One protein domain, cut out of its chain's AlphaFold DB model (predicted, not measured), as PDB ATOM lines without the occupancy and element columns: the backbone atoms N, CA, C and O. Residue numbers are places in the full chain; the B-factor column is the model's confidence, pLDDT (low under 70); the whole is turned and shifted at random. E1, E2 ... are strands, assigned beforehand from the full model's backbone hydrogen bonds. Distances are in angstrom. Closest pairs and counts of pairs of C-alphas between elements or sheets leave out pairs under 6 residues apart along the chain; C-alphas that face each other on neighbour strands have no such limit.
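What this domain is: This is residues 411 to 518 of the 640 residues of the protein "Flagellar basal body protein" of Roseomonas aestuarii (UniProt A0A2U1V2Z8). The domain is a small, elongated barrel of strands, not fully closed: E2, E3, E4 and E5 form one curved half of its wall, and E6, E7 and E1, with E8 and E9 beside E1, form the other. E5 and E6 come together along one seam, while the seam between E2 and the pair E1 and E9 is looser. The 108 printed residues hold no named helix and nine named strands, E1 to E9 in order along the chain, and the class is all strand. The first half is an antiparallel sheet in the order E2 E3 E4 E5; the other is a branched sheet with parallel and antiparallel pairs. The whole is compact, with a radius of gyration of the C-alphas of 13.5 A, and spans 44 by 26 by 22 A.

Where its parts are: E1, residues 411 to 418, begins at C-alpha 411 (5.167, -35.083, 7.312), is 20.9 A long and bends by 53 degrees at residue 414. E2 is residues 425 to 432, 23.1 A; E3, the longest, residues 438 to 449, 33.9 A; E4 residues 452 to 459, 23.5 A; and E5 residues 464 to 471, 21.5 A, ending at C-alpha 471 (1.416, -16.848, 5.608). E6, residues 485 to 488, E7, residues 495 to 498, and E8, residues 503 to 505, are short. E9, residues 511 to 517, is 17.9 A and ends at C-alpha 517 (6.062, -39.201, 9.385).

How they stand to each other: In the branched sheet, E7 and E8 are on one side of E1, both parallel to it, and E9 is on the other side, antiparallel. N 411 and O 496 are 2.9 A apart, N 417 and O 503 3.1 A, and N 412 and O 516 2.8 A. E2, E3, E4 and E5 form a meander, each strand the antiparallel neighbour of the one before, with N 427 and O 443 at 3.0 A, N 444 and O 456 at 2.9 A, and N 455 and O 468 at 3.0 A. The hairpin E6 and E7 has N 486 and O 497 at 2.9 A. The two sheets, both strongly twisted, form a sandwich, two sheets face to face, with 9.4 A between the centres of the facing parts. Their closest C-alphas include Leu 465 of E5 and Leu 488 of E6, 5.1 A apart, and Ile 431 of E2 and Val 517 of E9, 6.9 A apart. E1 and E2 are near each other, with 6 pairs of C-alphas within 10 A.

The domain as a whole: The C-alphas farthest apart, those of Ala 435 and Asn 475, are 44.0 A apart. The printed part has no cut, and the long link is E5 to E6, residues 472 to 484. Mean pLDDT of the printed part is 79.1; it is under 70 at residues 460 to 465, 483 and 489 to 493.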
ATOM      1  N   VAL A 411       4.229 -35.512   6.265       86.19
ATOM      2  CA  VAL A 411       5.167 -35.083   7.312       86.19
ATOM      3  C   VAL A 411       4.454 -34.078   8.206       86.19
ATOM      4  O   VAL A 411       4.240 -32.943   7.802       86.19
ATOM      5  N   THR A 412       4.092 -34.455   9.429       86.81
ATOM      6  CA  THR A 412       3.576 -33.491  10.414       86.81
ATOM      7  C   THR A 412       4.744 -32.872  11.171       86.81
ATOM      8  O   THR A 412       5.416 -33.555  11.949       86.81
ATOM      9  N   LEU A 413       4.993 -31.582  10.940       86.81
ATOM     10  CA  LEU A 413       6.075 -30.820  11.560       86.81
ATOM     11  C   LEU A 413       5.501 -29.812  12.562       86.81
ATOM     12  O   LEU A 413       4.819 -28.859  12.193       86.81
ATOM     13  N   ASN A 414       5.857 -29.991  13.832       87.12
ATOM     14  CA  ASN A 414       5.547 -29.048  14.898       87.12
ATOM     15  C   ASN A 414       6.823 -28.265  15.230       87.12
ATOM     16  O   ASN A 414       7.742 -28.802  15.858       87.12
ATOM     17  N   ALA A 415       6.890 -27.001  14.814       85.62
ATOM     18  CA  ALA A 415       8.048 -26.142  15.037       85.62
ATOM     19  C   ALA A 415       7.651 -24.685  15.310       85.62
ATOM     20  O   ALA A 415       6.501 -24.289  15.100       85.62
ATOM     21  N   SER A 416       8.603 -23.873  15.770       87.06
ATOM     22  CA  SER A 416       8.426 -22.425  15.881       87.06
ATOM     23  C   SER A 416       9.495 -21.660  15.110       87.06
ATOM     24  O   SER A 416      10.684 -21.965  15.209       87.06
ATOM     25  N   LEU A 417       9.049 -20.671  14.333       85.75
ATOM     26  CA  LEU A 417       9.896 -19.809  13.511       85.75
ATOM     27  C   LEU A 417      10.144 -18.464  14.221       85.75
ATOM     28  O   LEU A 417       9.193 -17.858  14.727       85.75
ATOM     29  N   PRO A 418      11.391 -17.960  14.251       85.12
ATOM     30  CA  PRO A 418      11.724 -16.687  14.886       85.12
ATOM     31  C   PRO A 418      11.195 -15.504  14.069       85.12
ATOM     32  O   PRO A 418      11.501 -15.376  12.883       85.12
ATOM     33  N   LYS A 419      10.456 -14.573  14.690       79.19
ATOM     34  CA  LYS A 419       9.898 -13.401  13.974       79.19
ATOM     35  C   LYS A 419      10.958 -12.492  13.320       79.19
ATOM     36  O   LYS A 419      10.640 -11.774  12.377       79.19
ATOM     37  N   GLY A 420      12.206 -12.528  13.797       75.06
ATOM     38  CA  GLY A 420      13.273 -11.597  13.408       75.06
ATOM     39  C   GLY A 420      14.387 -12.128  12.496       75.06
ATOM     40  O   GLY A 420      15.295 -11.356  12.200       75.06
ATOM     41  N   ALA A 421      14.381 -13.393  12.057       75.12
ATOM     42  CA  ALA A 421      15.512 -13.927  11.283       75.12
ATOM     43  C   ALA A 421      15.682 -13.251   9.906       75.12
ATOM     44  O   ALA A 421      14.705 -12.841   9.274       75.12
ATOM     45  N   ALA A 422      16.943 -13.153   9.468       70.69
ATOM     46  CA  ALA A 422      17.371 -12.526   8.212       70.69
ATOM     47  C   ALA A 422      18.191 -13.461   7.294       70.69
ATOM     48  O   ALA A 422      18.416 -13.132   6.134       70.69
ATOM     49  N   ALA A 423      18.630 -14.618   7.799       79.69
ATOM     50  CA  ALA A 423      19.297 -15.663   7.021       79.69
ATOM     51  C   ALA A 423      18.356 -16.872   6.846       79.69
ATOM     52  O   ALA A 423      17.528 -17.106   7.733       79.69
ATOM     53  N   PRO A 424      18.482 -17.656   5.756       81.62
ATOM     54  CA  PRO A 424      17.742 -18.903   5.598       81.62
ATOM     55  C   PRO A 424      18.029 -19.875   6.745       81.62
ATOM     56  O   PRO A 424      19.185 -20.091   7.113       81.62
ATOM     57  N   ILE A 425      16.981 -20.481   7.293       85.50
ATOM     58  CA  ILE A 425      17.096 -21.515   8.325       85.50
ATOM     59  C   ILE A 425      17.049 -22.881   7.640       85.50
ATOM     60  O   ILE A 425      16.219 -23.101   6.763       85.50
ATOM     61  N   GLN A 426      17.913 -23.804   8.058       85.31
ATOM     62  CA  GLN A 426      17.904 -25.192   7.593       85.31
ATOM     63  C   GLN A 426      17.371 -26.112   8.691       85.31
ATOM     64  O   GLN A 426      17.799 -26.024   9.842       85.31
ATOM     65  N   SER A 427      16.474 -27.027   8.330       85.38
ATOM     66  CA  SER A 427      16.036 -28.130   9.192       85.38
ATOM     67  C   SER A 427      15.957 -29.423   8.393       85.38
ATOM     68  O   SER A 427      15.526 -29.392   7.245       85.38
ATOM     69  N   GLN A 428      16.310 -30.557   8.992       85.88
ATOM     70  CA  GLN A 428      16.307 -31.855   8.314       85.88
ATOM     71  C   GLN A 428      15.160 -32.752   8.799       85.88
ATOM     72  O   GLN A 428      14.899 -32.858  10.001       85.88
ATOM     73  N   VAL A 429      14.504 -33.421   7.852       85.69
ATOM     74  CA  VAL A 429      13.473 -34.440   8.077       85.69
ATOM     75  C   VAL A 429      13.909 -35.730   7.391       85.69
ATOM     76  O   VAL A 429      14.403 -35.706   6.269       85.69
ATOM     77  N   GLN A 430      13.711 -36.863   8.057       87.56
ATOM     78  CA  GLN A 430      13.947 -38.184   7.479       87.56
ATOM     79  C   GLN A 430      12.614 -38.763   6.998       87.56
ATOM     80  O   GLN A 430      11.679 -38.886   7.787       87.56
ATOM     81  N   ILE A 431      12.541 -39.105   5.716       86.69
ATOM     82  CA  ILE A 431      11.394 -39.749   5.064       86.69
ATOM     83  C   ILE A 431      11.779 -41.155   4.588       86.69
ATOM     84  O   ILE A 431      12.961 -41.496   4.546       86.69
ATOM     85  N   TYR A 432      10.791 -41.963   4.207       85.00
ATOM     86  CA  TYR A 432      11.001 -43.285   3.615       85.00
ATOM     87  C   TYR A 432      10.546 -43.302   2.155       85.00
ATOM     88  O   TYR A 432       9.445 -42.842   1.843       85.00
ATOM     89  N   ASN A 433      11.378 -43.852   1.269       79.69
ATOM     90  CA  ASN A 433      11.006 -44.086  -0.127       79.69
ATOM     91  C   ASN A 433      10.121 -45.348  -0.269       79.69
ATOM     92  O   ASN A 433       9.869 -46.068   0.698       79.69
ATOM     93  N   ALA A 434       9.654 -45.645  -1.485       77.19
ATOM     94  CA  ALA A 434       8.800 -46.812  -1.747       77.19
ATOM     95  C   ALA A 434       9.494 -48.179  -1.545       77.19
ATOM     96  O   ALA A 434       8.805 -49.187  -1.410       77.19
ATOM     97  N   ALA A 435      10.830 -48.223  -1.486       75.50
ATOM     98  CA  ALA A 435      11.597 -49.415  -1.115       75.50
ATOM     99  C   ALA A 435      11.800 -49.548   0.413       75.50
ATOM    100  O   ALA A 435      12.214 -50.603   0.894       75.50
ATOM    101  N   GLY A 436      11.479 -48.507   1.191       73.12
ATOM    102  CA  GLY A 436      11.680 -48.451   2.641       73.12
ATOM    103  C   GLY A 436      13.054 -47.957   3.078       73.12
ATOM    104  O   GLY A 436      13.375 -48.047   4.263       73.12
ATOM    105  N   GLU A 437      13.854 -47.436   2.152       80.69
ATOM    106  CA  GLU A 437      15.124 -46.784   2.461       80.69
ATOM    107  C   GLU A 437      14.869 -45.385   3.026       80.69
ATOM    108  O   GLU A 437      13.909 -44.702   2.653       80.69
ATOM    109  N   GLN A 438      15.735 -44.958   3.942       82.62
ATOM    110  CA  GLN A 438      15.602 -43.690   4.645       82.62
ATOM    111  C   GLN A 438      16.328 -42.578   3.877       82.62
ATOM    112  O   GLN A 438      17.549 -42.614   3.737       82.62
ATOM    113  N   GLN A 439      15.587 -41.574   3.412       83.12
ATOM    114  CA  GLN A 439      16.125 -40.406   2.712       83.12
ATOM    115  C   GLN A 439      15.999 -39.154   3.585       83.12
ATOM    116  O   GLN A 439      14.961 -38.912   4.202       83.12
ATOM    117  N   THR A 440      17.046 -38.329   3.627       86.12
ATOM    118  CA  THR A 440      17.003 -37.030   4.313       86.12
ATOM    119  C   THR A 440      16.549 -35.942   3.343       86.12
ATOM    120  O   THR A 440      17.136 -35.766   2.274       86.12
ATOM    121  N   VAL A 441      15.527 -35.187   3.745       85.12
ATOM    122  CA  VAL A 441      15.076 -33.950   3.104       85.12
ATOM    123  C   VAL A 441      15.515 -32.767   3.959       85.12
ATOM    124  O   VAL A 441      15.193 -32.682   5.146       85.12
ATOM    125  N   ASN A 442      16.232 -31.840   3.336       86.88
ATOM    126  CA  ASN A 442      16.609 -30.557   3.903       86.88
ATOM    127  C   ASN A 442      15.525 -29.533   3.547       86.88
ATOM    128  O   ASN A 442      15.280 -29.245   2.375       86.88
ATOM    129  N   LEU A 443      14.864 -28.993   4.564       85.31
ATOM    130  CA  LEU A 443      13.877 -27.927   4.439       85.31
ATOM    131  C   LEU A 443      14.574 -26.586   4.687       85.31
ATOM    132  O   LEU A 443      15.018 -26.306   5.804       85.31
ATOM    133  N   THR A 444      14.660 -25.772   3.636       86.31
ATOM    134  CA  THR A 444      15.167 -24.398   3.691       86.31
ATOM    135  C   THR A 444      14.004 -23.439   3.925       86.31
ATOM    136  O   THR A 444      13.146 -23.277   3.061       86.31
ATOM    137  N   TRP A 445      13.994 -22.764   5.071       85.81
ATOM    138  CA  TRP A 445      13.018 -21.732   5.411       85.81
ATOM    139  C   TRP A 445      13.606 -20.362   5.082       85.81
ATOM    140  O   TRP A 445      14.524 -19.890   5.760       85.81
ATOM    141  N   THR A 446      13.076 -19.711   4.051       85.19
ATOM    142  CA  THR A 446      13.413 -18.325   3.701       85.19
ATOM    143  C   THR A 446      12.291 -17.394   4.145       85.19
ATOM    144  O   THR A 446      11.114 -17.737   4.054       85.19
ATOM    145  N   ARG A 447      12.632 -16.208   4.651       83.56
ATOM    146  CA  ARG A 447      11.648 -15.171   4.984       83.56
ATOM    147  C   ARG A 447      11.454 -14.281   3.763       83.56
ATOM    148  O   ARG A 447      12.419 -13.680   3.299       83.56
ATOM    149  N   THR A 448      10.228 -14.199   3.261       82.44
ATOM    150  CA  THR A 448       9.891 -13.429   2.053       82.44
ATOM    151  C   THR A 448       9.372 -12.031   2.389       82.44
ATOM    152  O   THR A 448       9.673 -11.084   1.668       82.44
ATOM    153  N   ALA A 449       8.651 -11.878   3.505       79.12
ATOM    154  CA  ALA A 449       8.203 -10.587   4.029       79.12
ATOM    155  C   ALA A 449       7.946 -10.651   5.550       79.12
ATOM    156  O   ALA A 449       8.308 -11.616   6.233       79.12
ATOM    157  N   ASP A 450       7.302  -9.625   6.107       75.38
ATOM    158  CA  ASP A 450       6.790  -9.678   7.476       75.38
ATOM    159  C   ASP A 450       5.589 -10.624   7.573       75.38
ATOM    160  O   ASP A 450       4.600 -10.492   6.859       75.38
ATOM    161  N   ASN A 451       5.700 -11.595   8.483       77.31
ATOM    162  CA  ASN A 451       4.763 -12.710   8.661       77.31
ATOM    163  C   ASN A 451       4.573 -13.603   7.406       77.31
ATOM    164  O   ASN A 451       3.594 -14.343   7.327       77.31
ATOM    165  N   ALA A 452       5.520 -13.588   6.454       83.94
ATOM    166  CA  ALA A 452       5.524 -14.469   5.282       83.94
ATOM    167  C   ALA A 452       6.865 -15.204   5.113       83.94
ATOM    168  O   ALA A 452       7.945 -14.614   5.233       83.94
ATOM    169  N   TRP A 453       6.779 -16.501   4.827       83.25
ATOM    170  CA  TRP A 453       7.911 -17.411   4.659       83.25
ATOM    171  C   TRP A 453       7.711 -18.297   3.436       83.25
ATOM    172  O   TRP A 453       6.585 -18.637   3.100       83.25
ATOM    173  N   ASN A 454       8.795 -18.744   2.820       85.38
ATOM    174  CA  ASN A 454       8.778 -19.782   1.800       85.38
ATOM    175  C   ASN A 454       9.612 -20.973   2.290       85.38
ATOM    176  O   ASN A 454      10.759 -20.788   2.716       85.38
ATOM    177  N   VAL A 455       9.029 -22.175   2.267       84.25
ATOM    178  CA  VAL A 455       9.726 -23.426   2.585       84.25
ATOM    179  C   VAL A 455      10.050 -24.173   1.294       84.25
ATOM    180  O   VAL A 455       9.154 -24.606   0.575       84.25
ATOM    181  N   ALA A 456      11.341 -24.324   1.012       82.25
ATOM    182  CA  ALA A 456      11.854 -25.101  -0.111       82.25
ATOM    183  C   ALA A 456      12.362 -26.459   0.386       82.25
ATOM    184  O   ALA A 456      13.114 -26.523   1.362       82.25
ATOM    185  N   GLY A 457      11.966 -27.546  -0.276       81.69
ATOM    186  CA  GLY A 457      12.486 -28.883   0.012       81.69
ATOM    187  C   GLY A 457      13.607 -29.264  -0.946       81.69
ATOM    188  O   GLY A 457      13.434 -29.181  -2.158       81.69
ATOM    189  N   THR A 458      14.734 -29.749  -0.431       79.44
ATOM    190  CA  THR A 458      15.766 -30.418  -1.239       79.44
ATOM    191  C   THR A 458      16.089 -31.789  -0.655       79.44
ATOM    192  O   THR A 458      16.165 -31.953   0.562       79.44
ATOM    193  N   THR A 459      16.269 -32.807  -1.496       74.06
ATOM    194  CA  THR A 459      16.813 -34.093  -1.037       74.06
ATOM    195  C   THR A 459      18.299 -33.946  -0.692       74.06
ATOM    196  O   THR A 459      18.965 -33.009  -1.137       74.06
ATOM    197  N   ALA A 460      18.859 -34.894   0.064       64.56
ATOM    198  CA  ALA A 460      20.304 -34.970   0.304       64.56
ATOM    199  C   ALA A 460      21.151 -35.073  -0.988       64.56
ATOM    200  O   ALA A 460      22.330 -34.738  -0.975       64.56
ATOM    201  N   GLU A 461      20.541 -35.494  -2.100       61.31
ATOM    202  CA  GLU A 461      21.146 -35.588  -3.438       61.31
ATOM    203  C   GLU A 461      21.004 -34.286  -4.257       61.31
ATOM    204  O   GLU A 461      21.449 -34.215  -5.399       61.31
ATOM    205  N   GLY A 462      20.391 -33.240  -3.687       62.22
ATOM    206  CA  GLY A 462      20.231 -31.925  -4.315       62.22
ATOM    207  C   GLY A 462      19.016 -31.781  -5.238       62.22
ATOM    208  O   GLY A 462      18.828 -30.715  -5.822       62.22
ATOM    209  N   ALA A 463      18.162 -32.803  -5.361       69.44
ATOM    210  CA  ALA A 463      16.924 -32.692  -6.127       69.44
ATOM    211  C   ALA A 463      15.913 -31.805  -5.382       69.44
ATOM    212  O   ALA A 463      15.587 -32.055  -4.218       69.44
ATOM    213  N   ALA A 464      15.409 -30.766  -6.050       69.69
ATOM    214  CA  ALA A 464      14.410 -29.868  -5.484       69.69
ATOM    215  C   ALA A 464      13.020 -30.525  -5.490       69.69
ATOM    216  O   ALA A 464      12.486 -30.871  -6.541       69.69
ATOM    217  N   LEU A 465      12.408 -30.623  -4.313       69.88
ATOM    218  CA  LEU A 465      11.025 -31.060  -4.098       69.88
ATOM    219  C   LEU A 465      10.037 -29.881  -4.218       69.88
ATOM    220  O   LEU A 465       8.944 -29.925  -3.667       69.88
ATOM    221  N   GLY A 466      10.413 -28.809  -4.916       72.50
ATOM    222  CA  GLY A 466       9.612 -27.589  -5.023       72.50
ATOM    223  C   GLY A 466       9.601 -26.730  -3.753       72.50
ATOM    224  O   GLY A 466      10.378 -26.934  -2.815       72.50
ATOM    225  N   GLU A 467       8.718 -25.733  -3.764       79.25
ATOM    226  CA  GLU A 467       8.623 -24.682  -2.750       79.25
ATOM    227  C   GLU A 467       7.160 -24.382  -2.400       79.25
ATOM    228  O   GLU A 467       6.273 -24.519  -3.246       79.25
ATOM    229  N   ALA A 468       6.905 -23.938  -1.168       79.44
ATOM    230  CA  ALA A 468       5.575 -23.569  -0.698       79.44
ATOM    231  C   ALA A 468       5.603 -22.295   0.160       79.44
ATOM    232  O   ALA A 468       6.281 -22.224   1.189       79.44
ATOM    233  N   ASN A 469       4.801 -21.301  -0.229       82.25
ATOM    234  CA  ASN A 469       4.665 -20.049   0.510       82.25
ATOM    235  C   ASN A 469       3.668 -20.180   1.680       82.25
ATOM    236  O   ASN A 469       2.579 -20.745   1.554       82.25
ATOM    237  N   LEU A 470       4.054 -19.622   2.821       82.56
ATOM    238  CA  LEU A 470       3.426 -19.742   4.129       82.56
ATOM    239  C   LEU A 470       3.127 -18.345   4.674       82.56
ATOM    240  O   LEU A 470       4.038 -17.530   4.847       82.56
ATOM    241  N   ALA A 471       1.860 -18.080   4.971       83.88
ATOM    242  CA  ALA A 471       1.416 -16.848   5.608       83.88
ATOM    243  C   ALA A 471       1.076 -17.097   7.084       83.88
ATOM    244  O   ALA A 471       0.502 -18.129   7.433       83.88
ATOM    245  N   PHE A 472       1.421 -16.143   7.948       81.81
ATOM    246  CA  PHE A 472       1.119 -16.173   9.379       81.81
ATOM    247  C   PHE A 472       0.260 -14.968   9.775       81.81
ATOM    248  O   PHE A 472       0.454 -13.860   9.271       81.81
ATOM    249  N   ASP A 473      -0.672 -15.164  10.706       80.69
ATOM    250  CA  ASP A 473      -1.452 -14.065  11.273       80.69
ATOM    251  C   ASP A 473      -0.575 -13.182  12.174       80.69
ATOM    252  O   ASP A 473       0.170 -13.659  13.036       80.69
ATOM    253  N   ALA A 474      -0.700 -11.867  11.999       75.25
ATOM    254  CA  ALA A 474       0.156 -10.881  12.650       75.25
ATOM    255  C   ALA A 474      -0.037 -10.791  14.178       75.25
ATOM    256  O   ALA A 474       0.866 -10.299  14.863       75.25
ATOM    257  N   ASN A 475      -1.184 -11.251  14.698       73.62
ATOM    258  CA  ASN A 475      -1.592 -11.107  16.099       73.62
ATOM    259  C   ASN A 475      -1.362 -12.385  16.921       73.62
ATOM    260  O   ASN A 475      -0.946 -12.317  18.075       73.62
ATOM    261  N   THR A 476      -1.639 -13.545  16.328       71.12
ATOM    262  CA  THR A 476      -1.576 -14.869  16.965       71.12
ATOM    263  C   THR A 476      -0.316 -15.653  16.604       71.12
ATOM    264  O   THR A 476       0.053 -16.569  17.336       71.12
ATOM    265  N   GLY A 477       0.347 -15.320  15.490       71.69
ATOM    266  CA  GLY A 477       1.501 -16.064  14.977       71.69
ATOM    267  C   GLY A 477       1.162 -17.445  14.404       71.69
ATOM    268  O   GLY A 477       2.078 -18.203  14.088       71.69
ATOM    269  N   ALA A 478      -0.122 -17.794  14.274       79.25
ATOM    270  CA  ALA A 478      -0.572 -19.047  13.668       79.25
ATOM    271  C   ALA A 478      -0.527 -18.983  12.131       79.25
ATOM    272  O   ALA A 478      -0.661 -17.908  11.545       79.25
ATOM    273  N   LEU A 479      -0.353 -20.134  11.479       79.88
ATOM    274  CA  LEU A 479      -0.392 -20.254  10.020       79.88
ATOM    275  C   LEU A 479      -1.816 -19.989   9.484       79.88
ATOM    276  O   LEU A 479      -2.784 -20.520  10.027       79.88
ATOM    277  N   THR A 480      -1.950 -19.202   8.413       80.81
ATOM    278  CA  THR A 480      -3.247 -18.832   7.801       80.81
ATOM    279  C   THR A 480      -3.559 -19.560   6.491       80.81
ATOM    280  O   THR A 480      -4.660 -19.411   5.958       80.81
ATOM    281  N   ASN A 481      -2.634 -20.378   5.976       75.31
ATOM    282  CA  ASN A 481      -2.886 -21.282   4.851       75.31
ATOM    283  C   ASN A 481      -4.066 -22.229   5.171       75.31
ATOM    284  O   ASN A 481      -4.128 -22.799   6.261       75.31
ATOM    285  N   ASN A 482      -4.974 -22.435   4.211       73.50
ATOM    286  CA  ASN A 482      -6.107 -23.356   4.338       73.50
ATOM    287  C   ASN A 482      -6.157 -24.336   3.141       73.50
ATOM    288  O   ASN A 482      -6.430 -23.880   2.028       73.50
ATOM    289  N   PRO A 483      -5.924 -25.650   3.337       69.00
ATOM    290  CA  PRO A 483      -5.501 -26.283   4.591       69.00
ATOM    291  C   PRO A 483      -4.107 -25.793   5.045       69.00
ATOM    292  O   PRO A 483      -3.339 -25.293   4.220       69.00
ATOM    293  N   PRO A 484      -3.747 -25.942   6.336       71.38
ATOM    294  CA  PRO A 484      -2.450 -25.525   6.879       71.38
ATOM    295  C   PRO A 484      -1.344 -26.524   6.498       71.38
ATOM    296  O   PRO A 484      -0.766 -27.218   7.337       71.38
ATOM    297  N   GLN A 485      -1.103 -26.646   5.195       77.69
ATOM    298  CA  GLN A 485      -0.232 -27.641   4.583       77.69
ATOM    299  C   GLN A 485       0.632 -27.010   3.484       77.69
ATOM    300  O   GLN A 485       0.234 -26.045   2.831       77.69
ATOM    301  N   ALA A 486       1.808 -27.591   3.270       76.38
ATOM    302  CA  ALA A 486       2.708 -27.300   2.162       76.38
ATOM    303  C   ALA A 486       2.926 -28.587   1.361       76.38
ATOM    304  O   ALA A 486       3.397 -29.577   1.916       76.38
ATOM    305  N   VAL A 487       2.587 -28.597   0.072       78.12
ATOM    306  CA  VAL A 487       2.867 -29.747  -0.799       78.12
ATOM    307  C   VAL A 487       4.204 -29.516  -1.487       78.12
ATOM    308  O   VAL A 487       4.367 -28.541  -2.214       78.12
ATOM    309  N   LEU A 488       5.155 -30.414  -1.242       74.38
ATOM    310  CA  LEU A 488       6.478 -30.416  -1.849       74.38
ATOM    311  C   LEU A 488       6.550 -31.549  -2.885       74.38
ATOM    312  O   LEU A 488       6.680 -32.723  -2.539       74.38
ATOM    313  N   GLY A 489       6.424 -31.189  -4.162       67.75
ATOM    314  CA  GLY A 489       6.557 -32.087  -5.311       67.75
ATOM    315  C   GLY A 489       5.317 -32.113  -6.207       67.75
ATOM    316  O   GLY A 489       4.359 -31.370  -6.001       67.75
ATOM    317  N   ALA A 490       5.341 -32.983  -7.218       54.91
ATOM    318  CA  ALA A 490       4.241 -33.189  -8.158       54.91
ATOM    319  C   ALA A 490       4.085 -34.682  -8.502       54.91
ATOM    320  O   ALA A 490       5.069 -35.421  -8.538       54.91
ATOM    321  N   GLY A 491       2.852 -35.117  -8.779       61.62
ATOM    322  CA  GLY A 491       2.525 -36.522  -9.058       61.62
ATOM    323  C   GLY A 491       2.524 -37.418  -7.811       61.62
ATOM    324  O   GLY A 491       2.455 -36.933  -6.684       61.62
ATOM    325  N   ASP A 492       2.617 -38.738  -8.008       54.31
ATOM    326  CA  ASP A 492       2.501 -39.759  -6.944       54.31
ATOM    327  C   ASP A 492       3.579 -39.698  -5.840       54.31
ATOM    328  O   ASP A 492       3.443 -40.365  -4.811       54.31
ATOM    329  N   ALA A 493       4.630 -38.896  -6.040       63.06
ATOM    330  CA  ALA A 493       5.709 -38.645  -5.082       63.06
ATOM    331  C   ALA A 493       5.569 -37.306  -4.321       63.06
ATOM    332  O   ALA A 493       6.502 -36.896  -3.635       63.06
ATOM    333  N   ALA A 494       4.437 -36.601  -4.446       70.94
ATOM    334  CA  ALA A 494       4.205 -35.335  -3.752       70.94
ATOM    335  C   ALA A 494       4.143 -35.517  -2.221       70.94
ATOM    336  O   ALA A 494       3.288 -36.233  -1.691       70.94
ATOM    337  N   LEU A 495       5.038 -34.834  -1.505       80.38
ATOM    338  CA  LEU A 495       5.187 -34.910  -0.055       80.38
ATOM    339  C   LEU A 495       4.372 -33.798   0.620       80.38
ATOM    340  O   LEU A 495       4.689 -32.617   0.497       80.38
ATOM    341  N   THR A 496       3.329 -34.160   1.364       83.88
ATOM    342  CA  THR A 496       2.475 -33.197   2.072       83.88
ATOM    343  C   THR A 496       3.031 -32.910   3.465       83.88
ATOM    344  O   THR A 496       2.925 -33.725   4.383       83.88
ATOM    345  N   LEU A 497       3.600 -31.725   3.662       82.88
ATOM    346  CA  LEU A 497       3.953 -31.223   4.985       82.88
ATOM    347  C   LEU A 497       2.691 -30.681   5.659       82.88
ATOM    348  O   LEU A 497       2.125 -29.680   5.226       82.88
ATOM    349  N   ASN A 498       2.259 -31.324   6.739       83.00
ATOM    350  CA  ASN A 498       1.235 -30.806   7.634       83.00
ATOM    351  C   ASN A 498       1.884 -29.863   8.656       83.00
ATOM    352  O   ASN A 498       2.730 -30.275   9.453       83.00
ATOM    353  N   LEU A 499       1.480 -28.594   8.605       82.62
ATOM    354  CA  LEU A 499       2.067 -27.476   9.343       82.62
ATOM    355  C   LEU A 499       1.059 -26.848  10.323       82.62
ATOM    356  O   LEU A 499       1.251 -25.721  10.768       82.62
ATOM    357  N   ALA A 500      -0.001 -27.574  10.699       80.62
ATOM    358  CA  ALA A 500      -1.079 -27.079  11.564       80.62
ATOM    359  C   ALA A 500      -0.624 -26.537  12.938       80.62
ATOM    360  O   ALA A 500      -1.316 -25.704  13.515       80.62
ATOM    361  N   ASN A 501       0.532 -26.977  13.455       80.75
ATOM    362  CA  ASN A 501       1.123 -26.469  14.704       80.75
ATOM    363  C   ASN A 501       2.409 -25.645  14.475       80.75
ATOM    364  O   ASN A 501       3.195 -25.460  15.409       80.75
ATOM    365  N   LEU A 502       2.660 -25.184  13.245       82.12
ATOM    366  CA  LEU A 502       3.756 -24.272  12.930       82.12
ATOM    367  C   LEU A 502       3.367 -22.854  13.374       82.12
ATOM    368  O   LEU A 502       2.371 -22.305  12.904       82.12
ATOM    369  N   ALA A 503       4.153 -22.258  14.274       83.56
ATOM    370  CA  ALA A 503       3.845 -20.944  14.845       83.56
ATOM    371  C   ALA A 503       5.042 -19.987  14.790       83.56
ATOM    372  O   ALA A 503       6.132 -20.305  15.277       83.56
ATOM    373  N   GLN A 504       4.841 -18.786  14.249       81.25
ATOM    374  CA  GLN A 504       5.840 -17.722  14.289       81.25
ATOM    375  C   GLN A 504       5.791 -17.018  15.651       81.25
ATOM    376  O   GLN A 504       4.779 -16.427  16.022       81.25
ATOM    377  N   GLY A 505       6.886 -17.082  16.409       76.06
ATOM    378  CA  GLY A 505       6.925 -16.637  17.804       76.06
ATOM    379  C   GLY A 505       8.069 -15.672  18.129       76.06
ATOM    380  O   GLY A 505       8.956 -15.439  17.300       76.06
ATOM    381  N   PRO A 506       8.106 -15.146  19.368       74.62
ATOM    382  CA  PRO A 506       9.232 -14.382  19.912       74.62
ATOM    383  C   PRO A 506      10.413 -15.295  20.313       74.62
ATOM    384  O   PRO A 506      11.097 -15.041  21.301       74.62
ATOM    385  N   VAL A 507      10.640 -16.380  19.566       74.38
ATOM    386  CA  VAL A 507      11.798 -17.269  19.732       74.38
ATOM    387  C   VAL A 507      13.021 -16.653  19.046       74.38
ATOM    388  O   VAL A 507      12.896 -15.988  18.018       74.38
ATOM    389  N   ALA A 508      14.210 -16.850  19.622       71.44
ATOM    390  CA  ALA A 508      15.459 -16.282  19.097       71.44
ATOM    391  C   ALA A 508      16.061 -17.100  17.937       71.44
ATOM    392  O   ALA A 508      16.826 -16.573  17.132       71.44
ATOM    393  N   ALA A 509      15.704 -18.382  17.848       79.56
ATOM    394  CA  ALA A 509      16.119 -19.325  16.817       79.56
ATOM    395  C   ALA A 509      14.937 -20.240  16.452       79.56
ATOM    396  O   ALA A 509      13.875 -20.166  17.070       79.56
ATOM    397  N   TYR A 510      15.112 -21.095  15.447       83.00
ATOM    398  CA  TYR A 510      14.122 -22.111  15.085       83.00
ATOM    399  C   TYR A 510      14.093 -23.255  16.103       83.00
ATOM    400  O   TYR A 510      15.129 -23.837  16.421       83.00
ATOM    401  N   GLU A 511      12.895 -23.594  16.581       82.50
ATOM    402  CA  GLU A 511      12.665 -24.689  17.527       82.50
ATOM    403  C   GLU A 511      11.832 -25.796  16.873       82.50
ATOM    404  O   GLU A 511      10.612 -25.674  16.762       82.50
ATOM    405  N   GLN A 512      12.464 -26.903  16.484       85.06
ATOM    406  CA  GLN A 512      11.765 -28.121  16.062       85.06
ATOM    407  C   GLN A 512      11.331 -28.913  17.302       85.06
ATOM    408  O   GLN A 512      12.175 -29.443  18.021       85.06
ATOM    409  N   ARG A 513      10.022 -28.984  17.569       86.19
ATOM    410  CA  ARG A 513       9.466 -29.618  18.782       86.19
ATOM    411  C   ARG A 513       9.146 -31.092  18.570       86.19
ATOM    412  O   ARG A 513       9.435 -31.909  19.436       86.19
ATOM    413  N   SER A 514       8.573 -31.436  17.419       84.69
ATOM    414  CA  SER A 514       8.389 -32.828  16.999       84.69
ATOM    415  C   SER A 514       8.215 -32.937  15.487       84.69
ATOM    416  O   SER A 514       7.659 -32.039  14.852       84.69
ATOM    417  N   VAL A 515       8.630 -34.072  14.931       86.12
ATOM    418  CA  VAL A 515       8.340 -34.482  13.553       86.12
ATOM    419  C   VAL A 515       7.723 -35.871  13.602       86.12
ATOM    420  O   VAL A 515       8.288 -36.766  14.230       86.12
ATOM    421  N   THR A 516       6.593 -36.044  12.926       85.62
ATOM    422  CA  THR A 516       5.930 -37.338  12.744       85.62
ATOM    423  C   THR A 516       5.780 -37.592  11.251       85.62
ATOM    424  O   THR A 516       5.261 -36.738  10.536       85.62
ATOM    425  N   VAL A 517       6.214 -38.760  10.780       85.94
ATOM    426  CA  VAL A 517       6.062 -39.201   9.385       85.94
ATOM    427  C   VAL A 517       5.131 -40.409   9.323       85.94
ATOM    428  O   VAL A 517       5.110 -41.209  10.256       85.94
ATOM    429  N   ASP A 518       4.347 -40.526   8.252       84.56
ATOM    430  CA  ASP A 518       3.428 -41.658   8.037       84.56
ATOM    431  C   ASP A 518       4.103 -42.892   7.408       84.56
ATOM    432  O   ASP A 518       3.667 -44.021   7.634       84.56
TER     433      ASP A 518